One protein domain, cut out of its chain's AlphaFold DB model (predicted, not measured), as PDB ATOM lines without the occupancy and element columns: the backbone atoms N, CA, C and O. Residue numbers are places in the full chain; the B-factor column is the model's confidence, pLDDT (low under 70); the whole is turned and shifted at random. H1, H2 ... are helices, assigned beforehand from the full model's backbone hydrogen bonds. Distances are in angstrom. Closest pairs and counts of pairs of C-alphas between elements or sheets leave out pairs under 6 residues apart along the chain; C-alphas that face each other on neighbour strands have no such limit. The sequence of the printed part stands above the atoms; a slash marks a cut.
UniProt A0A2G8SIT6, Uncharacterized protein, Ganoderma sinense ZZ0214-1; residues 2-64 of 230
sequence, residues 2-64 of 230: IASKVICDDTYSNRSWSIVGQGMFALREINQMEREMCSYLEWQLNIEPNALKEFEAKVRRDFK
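What this domain is: This is residues 2 to 64 of the 230 residues of an uncharacterized protein of Ganoderma sinense ZZ0214-1 (UniProt A0A2G8SIT6). A small, loosely joined body of three helices has a fourth helix, H4, sticking out from it as a free arm beyond the link from H3. In the body, the long helix H3 meets the short H2 at a corner near H3's first residues, and the short H1 comes near H3 farther along. The 63 printed residues include four named helices, in the order H1, H2, H3, H4, and no named strand; the class is all helix. The whole is loose, with a radius of gyration of the C-alphas of 14.9 A and spans of 38 by 27 by 23 A.

How they stand to each other: H1, residues 2 to 7, is close to but not clearly touching H3, residues 27 to 40; their closest C-alphas, those of Ile 2 and Glu 34, are 7.0 A apart. H1 and H3 run the same way at a steep tilt of 67 degrees, only just short of about perpendicular. H2, residues 14 to 20, touches H3 with H3's residues 27 to 31 alone; the closest C-alphas are those of Ser 18 and Leu 27, 5.5 A apart. H2 and H3 run opposite ways at a steep tilt of 64 degrees. H1 and H2 are apart. H4, residues 49 to 62, is apart from H1, H2 and H3. In H1, H2, H3 and H4 every O i to N i+4 pair is within hydrogen-bond range.

Where its parts are: H1 begins at C-alpha 2 (11.667, 112.712, 138.813) and measures 8.8 A from first to last C-alpha. H2 measures 9.7 A. H3 begins at C-alpha 27 (14.377, 98.463, 137.720) and measures 20.1 A. H4 also measures 20.1 A and ends at C-alpha 62 (24.987, 130.848, 152.225).

The domain as a whole: The C-alphas farthest apart, those of Arg 28 and Arg 61, are 39.4 A apart. Residues 48 to 64 stand free; the body without them spans 30 by 23 by 11 A. The three links are short, and the printed part has no cut. The mean pLDDT of the printed part is 95.2, and no printed residue is under 70.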
ATOM      1  N   ILE A   2      13.023 112.147 138.627       95.81
ATOM      2  CA  ILE A   2      11.667 112.712 138.813       95.81
ATOM      3  C   ILE A   2      11.584 114.141 138.275       95.81
ATOM      4  O   ILE A   2      10.722 114.426 137.458       95.81
ATOM      5  N   ALA A   3      12.552 114.994 138.623       94.94
ATOM      6  CA  ALA A   3      12.611 116.358 138.097       94.94
ATOM      7  C   ALA A   3      12.603 116.397 136.559       94.94
ATOM      8  O   ALA A   3      11.780 117.094 135.983       94.94
ATOM      9  N   SER A   4      13.439 115.592 135.887       93.94
ATOM     10  CA  SER A   4      13.476 115.547 134.415       93.94
ATOM     11  C   SER A   4      12.162 115.061 133.803       93.94
ATOM     12  O   SER A   4      11.793 115.533 132.742       93.94
ATOM     13  N   LYS A   5      11.435 114.159 134.475       94.00
ATOM     14  CA  LYS A   5      10.110 113.716 134.019       94.00
ATOM     15  C   LYS A   5       9.024 114.783 134.155       94.00
ATOM     16  O   LYS A   5       8.012 114.683 133.477       94.00
ATOM     17  N   VAL A   6       9.200 115.736 135.067       93.38
ATOM     18  CA  VAL A   6       8.223 116.802 135.337       93.38
ATOM     19  C   VAL A   6       8.485 118.031 134.466       93.38
ATOM     20  O   VAL A   6       7.540 118.701 134.073       93.38
ATOM     21  N   ILE A   7       9.754 118.340 134.178       91.50
ATOM     22  CA  ILE A   7      10.148 119.595 133.510       91.50
ATOM     23  C   ILE A   7      10.467 119.447 132.018       91.50
ATOM     24  O   ILE A   7      10.561 120.462 131.332       91.50
ATOM     25  N   CYS A   8      10.717 118.231 131.528       93.19
ATOM     26  CA  CYS A   8      11.050 117.978 130.126       93.19
ATOM     27  C   CYS A   8       9.909 117.215 129.445       93.19
ATOM     28  O   CYS A   8       9.407 116.248 130.017       93.19
ATOM     29  N   ASP A   9       9.569 117.598 128.210       93.38
ATOM     30  CA  ASP A   9       8.531 116.930 127.408       93.38
ATOM     31  C   ASP A   9       8.940 115.499 127.016       93.38
ATOM     32  O   ASP A   9       8.158 114.557 127.139       93.38
ATOM     33  N   ASP A  10      10.207 115.318 126.630       93.19
ATOM     34  CA  ASP A  10      10.792 114.020 126.298       93.19
ATOM     35  C   ASP A  10      11.712 113.545 127.424       93.19
ATOM     36  O   ASP A  10      12.864 113.965 127.560       93.19
ATOM     37  N   THR A  11      11.206 112.632 128.251       95.88
ATOM     38  CA  THR A  11      11.960 112.057 129.370       95.88
ATOM     39  C   THR A  11      12.271 110.580 129.161       95.88
ATOM     40  O   THR A  11      11.488 109.797 128.624       95.88
ATOM     41  N   TYR A  12      13.410 110.153 129.695       95.62
ATOM     42  CA  TYR A  12      13.781 108.748 129.758       95.62
ATOM     43  C   TYR A  12      12.837 107.926 130.650       95.62
ATOM     44  O   TYR A  12      12.428 108.355 131.736       95.62
ATOM     45  N   SER A  13      12.557 106.698 130.204       96.00
ATOM     46  CA  SER A  13      11.820 105.687 130.970       96.00
ATOM     47  C   SER A  13      12.616 105.192 132.186       96.00
ATOM     48  O   SER A  13      13.841 105.306 132.235       96.00
ATOM     49  N   ASN A  14      11.952 104.536 133.143       96.62
ATOM     50  CA  ASN A  14      12.646 103.916 134.284       96.62
ATOM     51  C   ASN A  14      13.625 102.827 133.867       96.62
ATOM     52  O   ASN A  14      14.658 102.643 134.506       96.62
ATOM     53  N   ARG A  15      13.343 102.138 132.757       96.00
ATOM     54  CA  ARG A  15      14.276 101.168 132.189       96.00
ATOM     55  C   ARG A  15      15.555 101.856 131.720       96.00
ATOM     56  O   ARG A  15      16.641 101.379 132.021       96.00
ATOM     57  N   SER A  16      15.438 103.005 131.064       96.25
ATOM     58  CA  SER A  16      16.587 103.808 130.643       96.25
ATOM     59  C   SER A  16      17.390 104.319 131.846       96.25
ATOM     60  O   SER A  16      18.606 104.163 131.871       96.25
ATOM     61  N   TRP A  17      16.726 104.817 132.896       95.75
ATOM     62  CA  TRP A  17      17.400 105.220 134.139       95.75
ATOM     63  C   TRP A  17      18.089 104.052 134.860       95.75
ATOM     64  O   TRP A  17      19.180 104.240 135.394       95.75
ATOM     65  N   SER A  18      17.529 102.834 134.811       96.31
ATOM     66  CA  SER A  18      18.199 101.637 135.351       96.31
ATOM     67  C   SER A  18      19.501 101.295 134.622       96.31
ATOM     68  O   SER A  18      20.455 100.839 135.249       96.31
ATOM     69  N   ILE A  19      19.578 101.579 133.316       96.06
ATOM     70  CA  ILE A  19      20.799 101.391 132.518       96.06
ATOM     71  C   ILE A  19      21.837 102.462 132.876       96.06
ATOM     72  O   ILE A  19      23.005 102.131 133.061       96.06
ATOM     73  N   VAL A  20      21.417 103.724 133.036       95.38
ATOM     74  CA  VAL A  20      22.300 104.827 133.476       95.38
ATOM     75  C   VAL A  20      22.919 104.533 134.843       95.38
ATOM     76  O   VAL A  20      24.086 104.839 135.062       95.38
ATOM     77  N   GLY A  21      22.171 103.884 135.738       94.56
ATOM     78  CA  GLY A  21      22.673 103.433 137.035       94.56
ATOM     79  C   GLY A  21      23.672 102.272 136.979       94.56
ATOM     80  O   GLY A  21      24.097 101.830 138.038       94.56
ATOM     81  N   GLN A  22      24.025 101.740 135.799       95.81
ATOM     82  CA  GLN A  22      25.025 100.673 135.611       95.81
ATOM     83  C   GLN A  22      24.827  99.448 136.525       95.81
ATOM     84  O   GLN A  22      25.783  98.817 136.968       95.81
ATOM     85  N   GLY A  23      23.571  99.104 136.824       89.69
ATOM     86  CA  GLY A  23      23.236  97.980 137.703       89.69
ATOM     87  C   GLY A  23      23.347  98.267 139.205       89.69
ATOM     88  O   GLY A  23      23.100  97.358 139.989       89.69
ATOM     89  N   MET A  24      23.643  99.506 139.620       94.56
ATOM     90  CA  MET A  24      23.568  99.919 141.031       94.56
ATOM     91  C   MET A  24      22.145  99.840 141.590       94.56
ATOM     92  O   MET A  24      21.970  99.667 142.790       94.56
ATOM     93  N   PHE A  25      21.143  99.973 140.718       96.12
ATOM     94  CA  PHE A  25      19.733  99.878 141.071       96.12
ATOM     95  C   PHE A  25      19.005  98.992 140.065       96.12
ATOM     96  O   PHE A  25      19.042  99.232 138.853       96.12
ATOM     97  N   ALA A  26      18.297  97.984 140.562       97.06
ATOM     98  CA  ALA A  26      17.371  97.208 139.764       97.06
ATOM     99  C   ALA A  26      16.180  98.080 139.343       97.06
ATOM    100  O   ALA A  26      15.738  98.979 140.059       97.06
ATOM    101  N   LEU A  27      15.570  97.756 138.199       97.25
ATOM    102  CA  LEU A  27      14.377  98.463 137.720       97.25
ATOM    103  C   LEU A  27      13.251  98.505 138.772       97.25
ATOM    104  O   LEU A  27      12.538  99.499 138.879       97.25
ATOM    105  N   ARG A  28      13.102  97.436 139.567       97.75
ATOM    106  CA  ARG A  28      12.112  97.380 140.653       97.75
ATOM    107  C   ARG A  28      12.390  98.416 141.742       97.75
ATOM    108  O   ARG A  28      11.449  99.056 142.193       97.75
ATOM    109  N   GLU A  29      13.652  98.608 142.112       97.50
ATOM    110  CA  GLU A  29      14.056  99.589 143.126       97.50
ATOM    111  C   GLU A  29      13.820 101.012 142.625       97.50
ATOM    112  O   GLU A  29      13.247 101.821 143.341       97.50
ATOM    113  N   ILE A  30      14.148 101.302 141.362       97.44
ATOM    114  CA  ILE A  30      13.872 102.616 140.761       97.44
ATOM    115  C   ILE A  30      12.370 102.914 140.734       97.44
ATOM    116  O   ILE A  30      11.957 104.015 141.093       97.44
ATOM    117  N   ASN A  31      11.547 101.934 140.350       97.88
ATOM    118  CA  ASN A  31      10.092 102.087 140.366       97.88
ATOM    119  C   ASN A  31       9.557 102.342 141.783       97.88
ATOM    120  O   ASN A  31       8.639 103.145 141.950       97.88
ATOM    121  N   GLN A  32      10.117 101.658 142.784       98.00
ATOM    122  CA  GLN A  32       9.727 101.832 144.177       98.00
ATOM    123  C   GLN A  32      10.123 103.221 144.686       98.00
ATOM    124  O   GLN A  32       9.262 103.949 145.171       98.00
ATOM    125  N   MET A  33      11.380 103.626 144.483       97.69
ATOM    126  CA  MET A  33      11.881 104.945 144.874       97.69
ATOM    127  C   MET A  33      11.083 106.076 144.217       97.69
ATOM    128  O   MET A  33      10.774 107.069 144.869       97.69
ATOM    129  N   GLU A  34      10.703 105.935 142.943       96.94
ATOM    130  CA  GLU A  34       9.808 106.891 142.286       96.94
ATOM    131  C   GLU A  34       8.461 106.992 142.991       96.94
ATOM    132  O   GLU A  34       8.009 108.092 143.303       96.94
ATOM    133  N   ARG A  35       7.811 105.851 143.233       97.81
ATOM    134  CA  ARG A  35       6.470 105.831 143.813       97.81
ATOM    135  C   ARG A  35       6.462 106.361 145.241       97.81
ATOM    136  O   ARG A  35       5.545 107.096 145.588       97.81
ATOM    137  N   GLU A  36       7.476 106.036 146.037       97.56
ATOM    138  CA  GLU A  36       7.639 106.552 147.398       97.56
ATOM    139  C   GLU A  36       7.881 108.060 147.399       97.56
ATOM    140  O   GLU A  36       7.148 108.785 148.067       97.56
ATOM    141  N   MET A  37       8.823 108.556 146.587       96.56
ATOM    142  CA  MET A  37       9.094 109.995 146.489       96.56
ATOM    143  C   MET A  37       7.867 110.779 146.020       96.56
ATOM    144  O   MET A  37       7.534 111.805 146.611       96.56
ATOM    145  N   CYS A  38       7.149 110.289 145.006       96.62
ATOM    146  CA  CYS A  38       5.902 110.913 144.562       96.62
ATOM    147  C   CYS A  38       4.811 110.849 145.639       96.62
ATOM    148  O   CYS A  38       4.065 111.811 145.799       96.62
ATOM    149  N   SER A  39       4.730 109.754 146.401       96.31
ATOM    150  CA  SER A  39       3.771 109.618 147.499       96.31
ATOM    151  C   SER A  39       4.058 110.588 148.642       96.31
ATOM    152  O   SER A  39       3.118 111.172 149.169       96.31
ATOM    153  N   TYR A  40       5.324 110.778 149.029       95.44
ATOM    154  CA  TYR A  40       5.698 111.723 150.089       95.44
ATOM    155  C   TYR A  40       5.417 113.174 149.712       95.44
ATOM    156  O   TYR A  40       5.127 113.988 150.581       95.44
ATOM    157  N   LEU A  41       5.487 113.483 148.420       94.19
ATOM    158  CA  LEU A  41       5.147 114.794 147.882       94.19
ATOM    159  C   LEU A  41       3.648 114.941 147.594       94.19
ATOM    160  O   LEU A  41       3.248 115.953 147.032       94.19
ATOM    161  N   GLU A  42       2.821 113.936 147.910       95.50
ATOM    162  CA  GLU A  42       1.388 113.904 147.580       95.50
ATOM    163  C   GLU A  42       1.113 114.194 146.094       95.50
ATOM    164  O   GLU A  42       0.093 114.773 145.730       95.50
ATOM    165  N   TRP A  43       2.049 113.806 145.222       96.00
ATOM    166  CA  TRP A  43       2.045 114.117 143.789       96.00
ATOM    167  C   TRP A  43       2.079 115.618 143.442       96.00
ATOM    168  O   TRP A  43       1.926 115.984 142.276       96.00
ATOM    169  N   GLN A  44       2.349 116.500 144.406       94.94
ATOM    170  CA  GLN A  44       2.524 117.937 144.197       94.94
ATOM    171  C   GLN A  44       3.957 118.232 143.741       94.94
ATOM    172  O   GLN A  44       4.823 118.634 144.514       94.94
ATOM    173  N   LEU A  45       4.224 117.994 142.455       93.12
ATOM    174  CA  LEU A  45       5.559 118.158 141.860       93.12
ATOM    175  C   LEU A  45       5.782 119.539 141.225       93.12
ATOM    176  O   LEU A  45       6.869 119.823 140.721       93.12
ATOM    177  N   ASN A  46       4.765 120.401 141.250       92.62
ATOM    178  CA  ASN A  46       4.848 121.747 140.703       92.62
ATOM    179  C   ASN A  46       5.670 122.629 141.640       92.62
ATOM    180  O   ASN A  46       5.310 122.833 142.797       92.62
ATOM    181  N   ILE A  47       6.759 123.187 141.121       90.12
ATOM    182  CA  ILE A  47       7.600 124.127 141.857       90.12
ATOM    183  C   ILE A  47       7.241 125.532 141.394       90.12
ATOM    184  O   ILE A  47       7.335 125.848 140.208       90.12
ATOM    185  N   GLU A  48       6.846 126.389 142.334       93.81
ATOM    186  CA  GLU A  48       6.602 127.792 142.025       93.81
ATOM    187  C   GLU A  48       7.913 128.463 141.565       93.81
ATOM    188  O   GLU A  48       8.924 128.389 142.276       93.81
ATOM    189  N   PRO A  49       7.926 129.170 140.419       93.00
ATOM    190  CA  PRO A  49       9.138 129.816 139.915       93.00
ATOM    191  C   PRO A  49       9.780 130.789 140.915       93.00
ATOM    192  O   PRO A  49      11.006 130.888 140.986       93.00
ATOM    193  N   ASN A  50       8.968 131.491 141.716       95.69
ATOM    194  CA  ASN A  50       9.479 132.408 142.732       95.69
ATOM    195  C   ASN A  50      10.185 131.664 143.880       95.69
ATOM    196  O   ASN A  50      11.285 132.052 144.273       95.69
ATOM    197  N   ALA A  51       9.619 130.549 144.353       93.31
ATOM    198  CA  ALA A  51      10.237 129.721 145.388       93.31
ATOM    199  C   ALA A  51      11.606 129.174 144.942       93.31
ATOM    200  O   ALA A  51      12.566 129.196 145.716       93.31
ATOM    201  N   LEU A  52      11.729 128.757 143.675       94.56
ATOM    202  CA  LEU A  52      13.004 128.308 143.108       94.56
ATOM    203  C   LEU A  52      14.049 129.436 143.072       94.56
ATOM    204  O   LEU A  52      15.205 129.222 143.439       94.56
ATOM    205  N   LYS A  53      13.643 130.651 142.685       96.50
ATOM    206  CA  LYS A  53      14.519 131.834 142.660       96.50
ATOM    207  C   LYS A  53      15.017 132.211 144.057       96.50
ATOM    208  O   LYS A  53      16.194 132.527 144.237       96.50
ATOM    209  N   GLU A  54      14.142 132.172 145.055       96.31
ATOM    210  CA  GLU A  54      14.517 132.430 146.446       96.31
ATOM    211  C   GLU A  54      15.466 131.367 146.994       96.31
ATOM    212  O   GLU A  54      16.444 131.703 147.670       96.31
ATOM    213  N   PHE A  55      15.204 130.092 146.692       94.88
ATOM    214  CA  PHE A  55      16.082 128.985 147.053       94.88
ATOM    215  C   PHE A  55      17.482 129.177 146.461       94.88
ATOM    216  O   PHE A  55      18.472 129.154 147.191       94.88
ATOM    217  N   GLU A  56      17.571 129.462 145.165       96.38
ATOM    218  CA  GLU A  56      18.838 129.699 144.477       96.38
ATOM    219  C   GLU A  56      19.605 130.894 145.078       96.38
ATOM    220  O   GLU A  56      20.811 130.810 145.332       96.38
ATOM    221  N   ALA A  57      18.910 131.998 145.374       96.62
ATOM    222  CA  ALA A  57      19.503 133.158 146.035       96.62
ATOM    223  C   ALA A  57      20.030 132.822 147.439       96.62
ATOM    224  O   ALA A  57      21.063 133.358 147.850       96.62
ATOM    225  N   LYS A  58      19.342 131.937 148.176       94.81
ATOM    226  CA  LYS A  58      19.814 131.438 149.472       94.81
ATOM    227  C   LYS A  58      21.076 130.602 149.325       94.81
ATOM    228  O   LYS A  58      22.076 130.941 149.947       94.81
ATOM    229  N   VAL A  59      21.079 129.623 148.424       95.38
ATOM    230  CA  VAL A  59      22.252 128.774 148.171       95.38
ATOM    231  C   VAL A  59      23.477 129.613 147.792       95.38
ATOM    232  O   VAL A  59      24.543 129.450 148.380       95.38
ATOM    233  N   ARG A  60      23.333 130.574 146.868       95.62
ATOM    234  CA  ARG A  60      24.455 131.434 146.449       95.62
ATOM    235  C   ARG A  60      25.042 132.278 147.575       95.62
ATOM    236  O   ARG A  60      26.238 132.553 147.560       95.62
ATOM    237  N   ARG A  61      24.208 132.755 148.497       94.44
ATOM    238  CA  ARG A  61      24.649 133.588 149.622       94.44
ATOM    239  C   ARG A  61      25.317 132.744 150.699       94.44
ATOM    240  O   ARG A  61      26.372 133.122 151.197       94.44
ATOM    241  N   ASP A  62      24.696 131.619 151.023       94.62
ATOM    242  CA  ASP A  62      24.987 130.848 152.225       94.62
ATOM    243  C   ASP A  62      26.159 129.871 152.000       94.62
ATOM    244  O   ASP A  62      26.862 129.525 152.945       94.62
ATOM    245  N   PHE A  63      26.440 129.509 150.740       93.00
ATOM    246  CA  PHE A  63      27.548 128.626 150.347       93.00
ATOM    247  C   PHE A  63      28.680 129.341 149.591       93.00
ATOM    248  O   PHE A  63      29.458 128.717 148.871       93.00
ATOM    249  N   LYS A  64      28.807 130.664 149.746       90.88
ATOM    250  CA  LYS A  64      29.920 131.418 149.159       90.88
ATOM    251  C   LYS A  64      31.189 131.275 150.015       90.88
ATOM    252  O   LYS A  64      31.177 131.610 151.194       90.88
TER     253      LYS A  64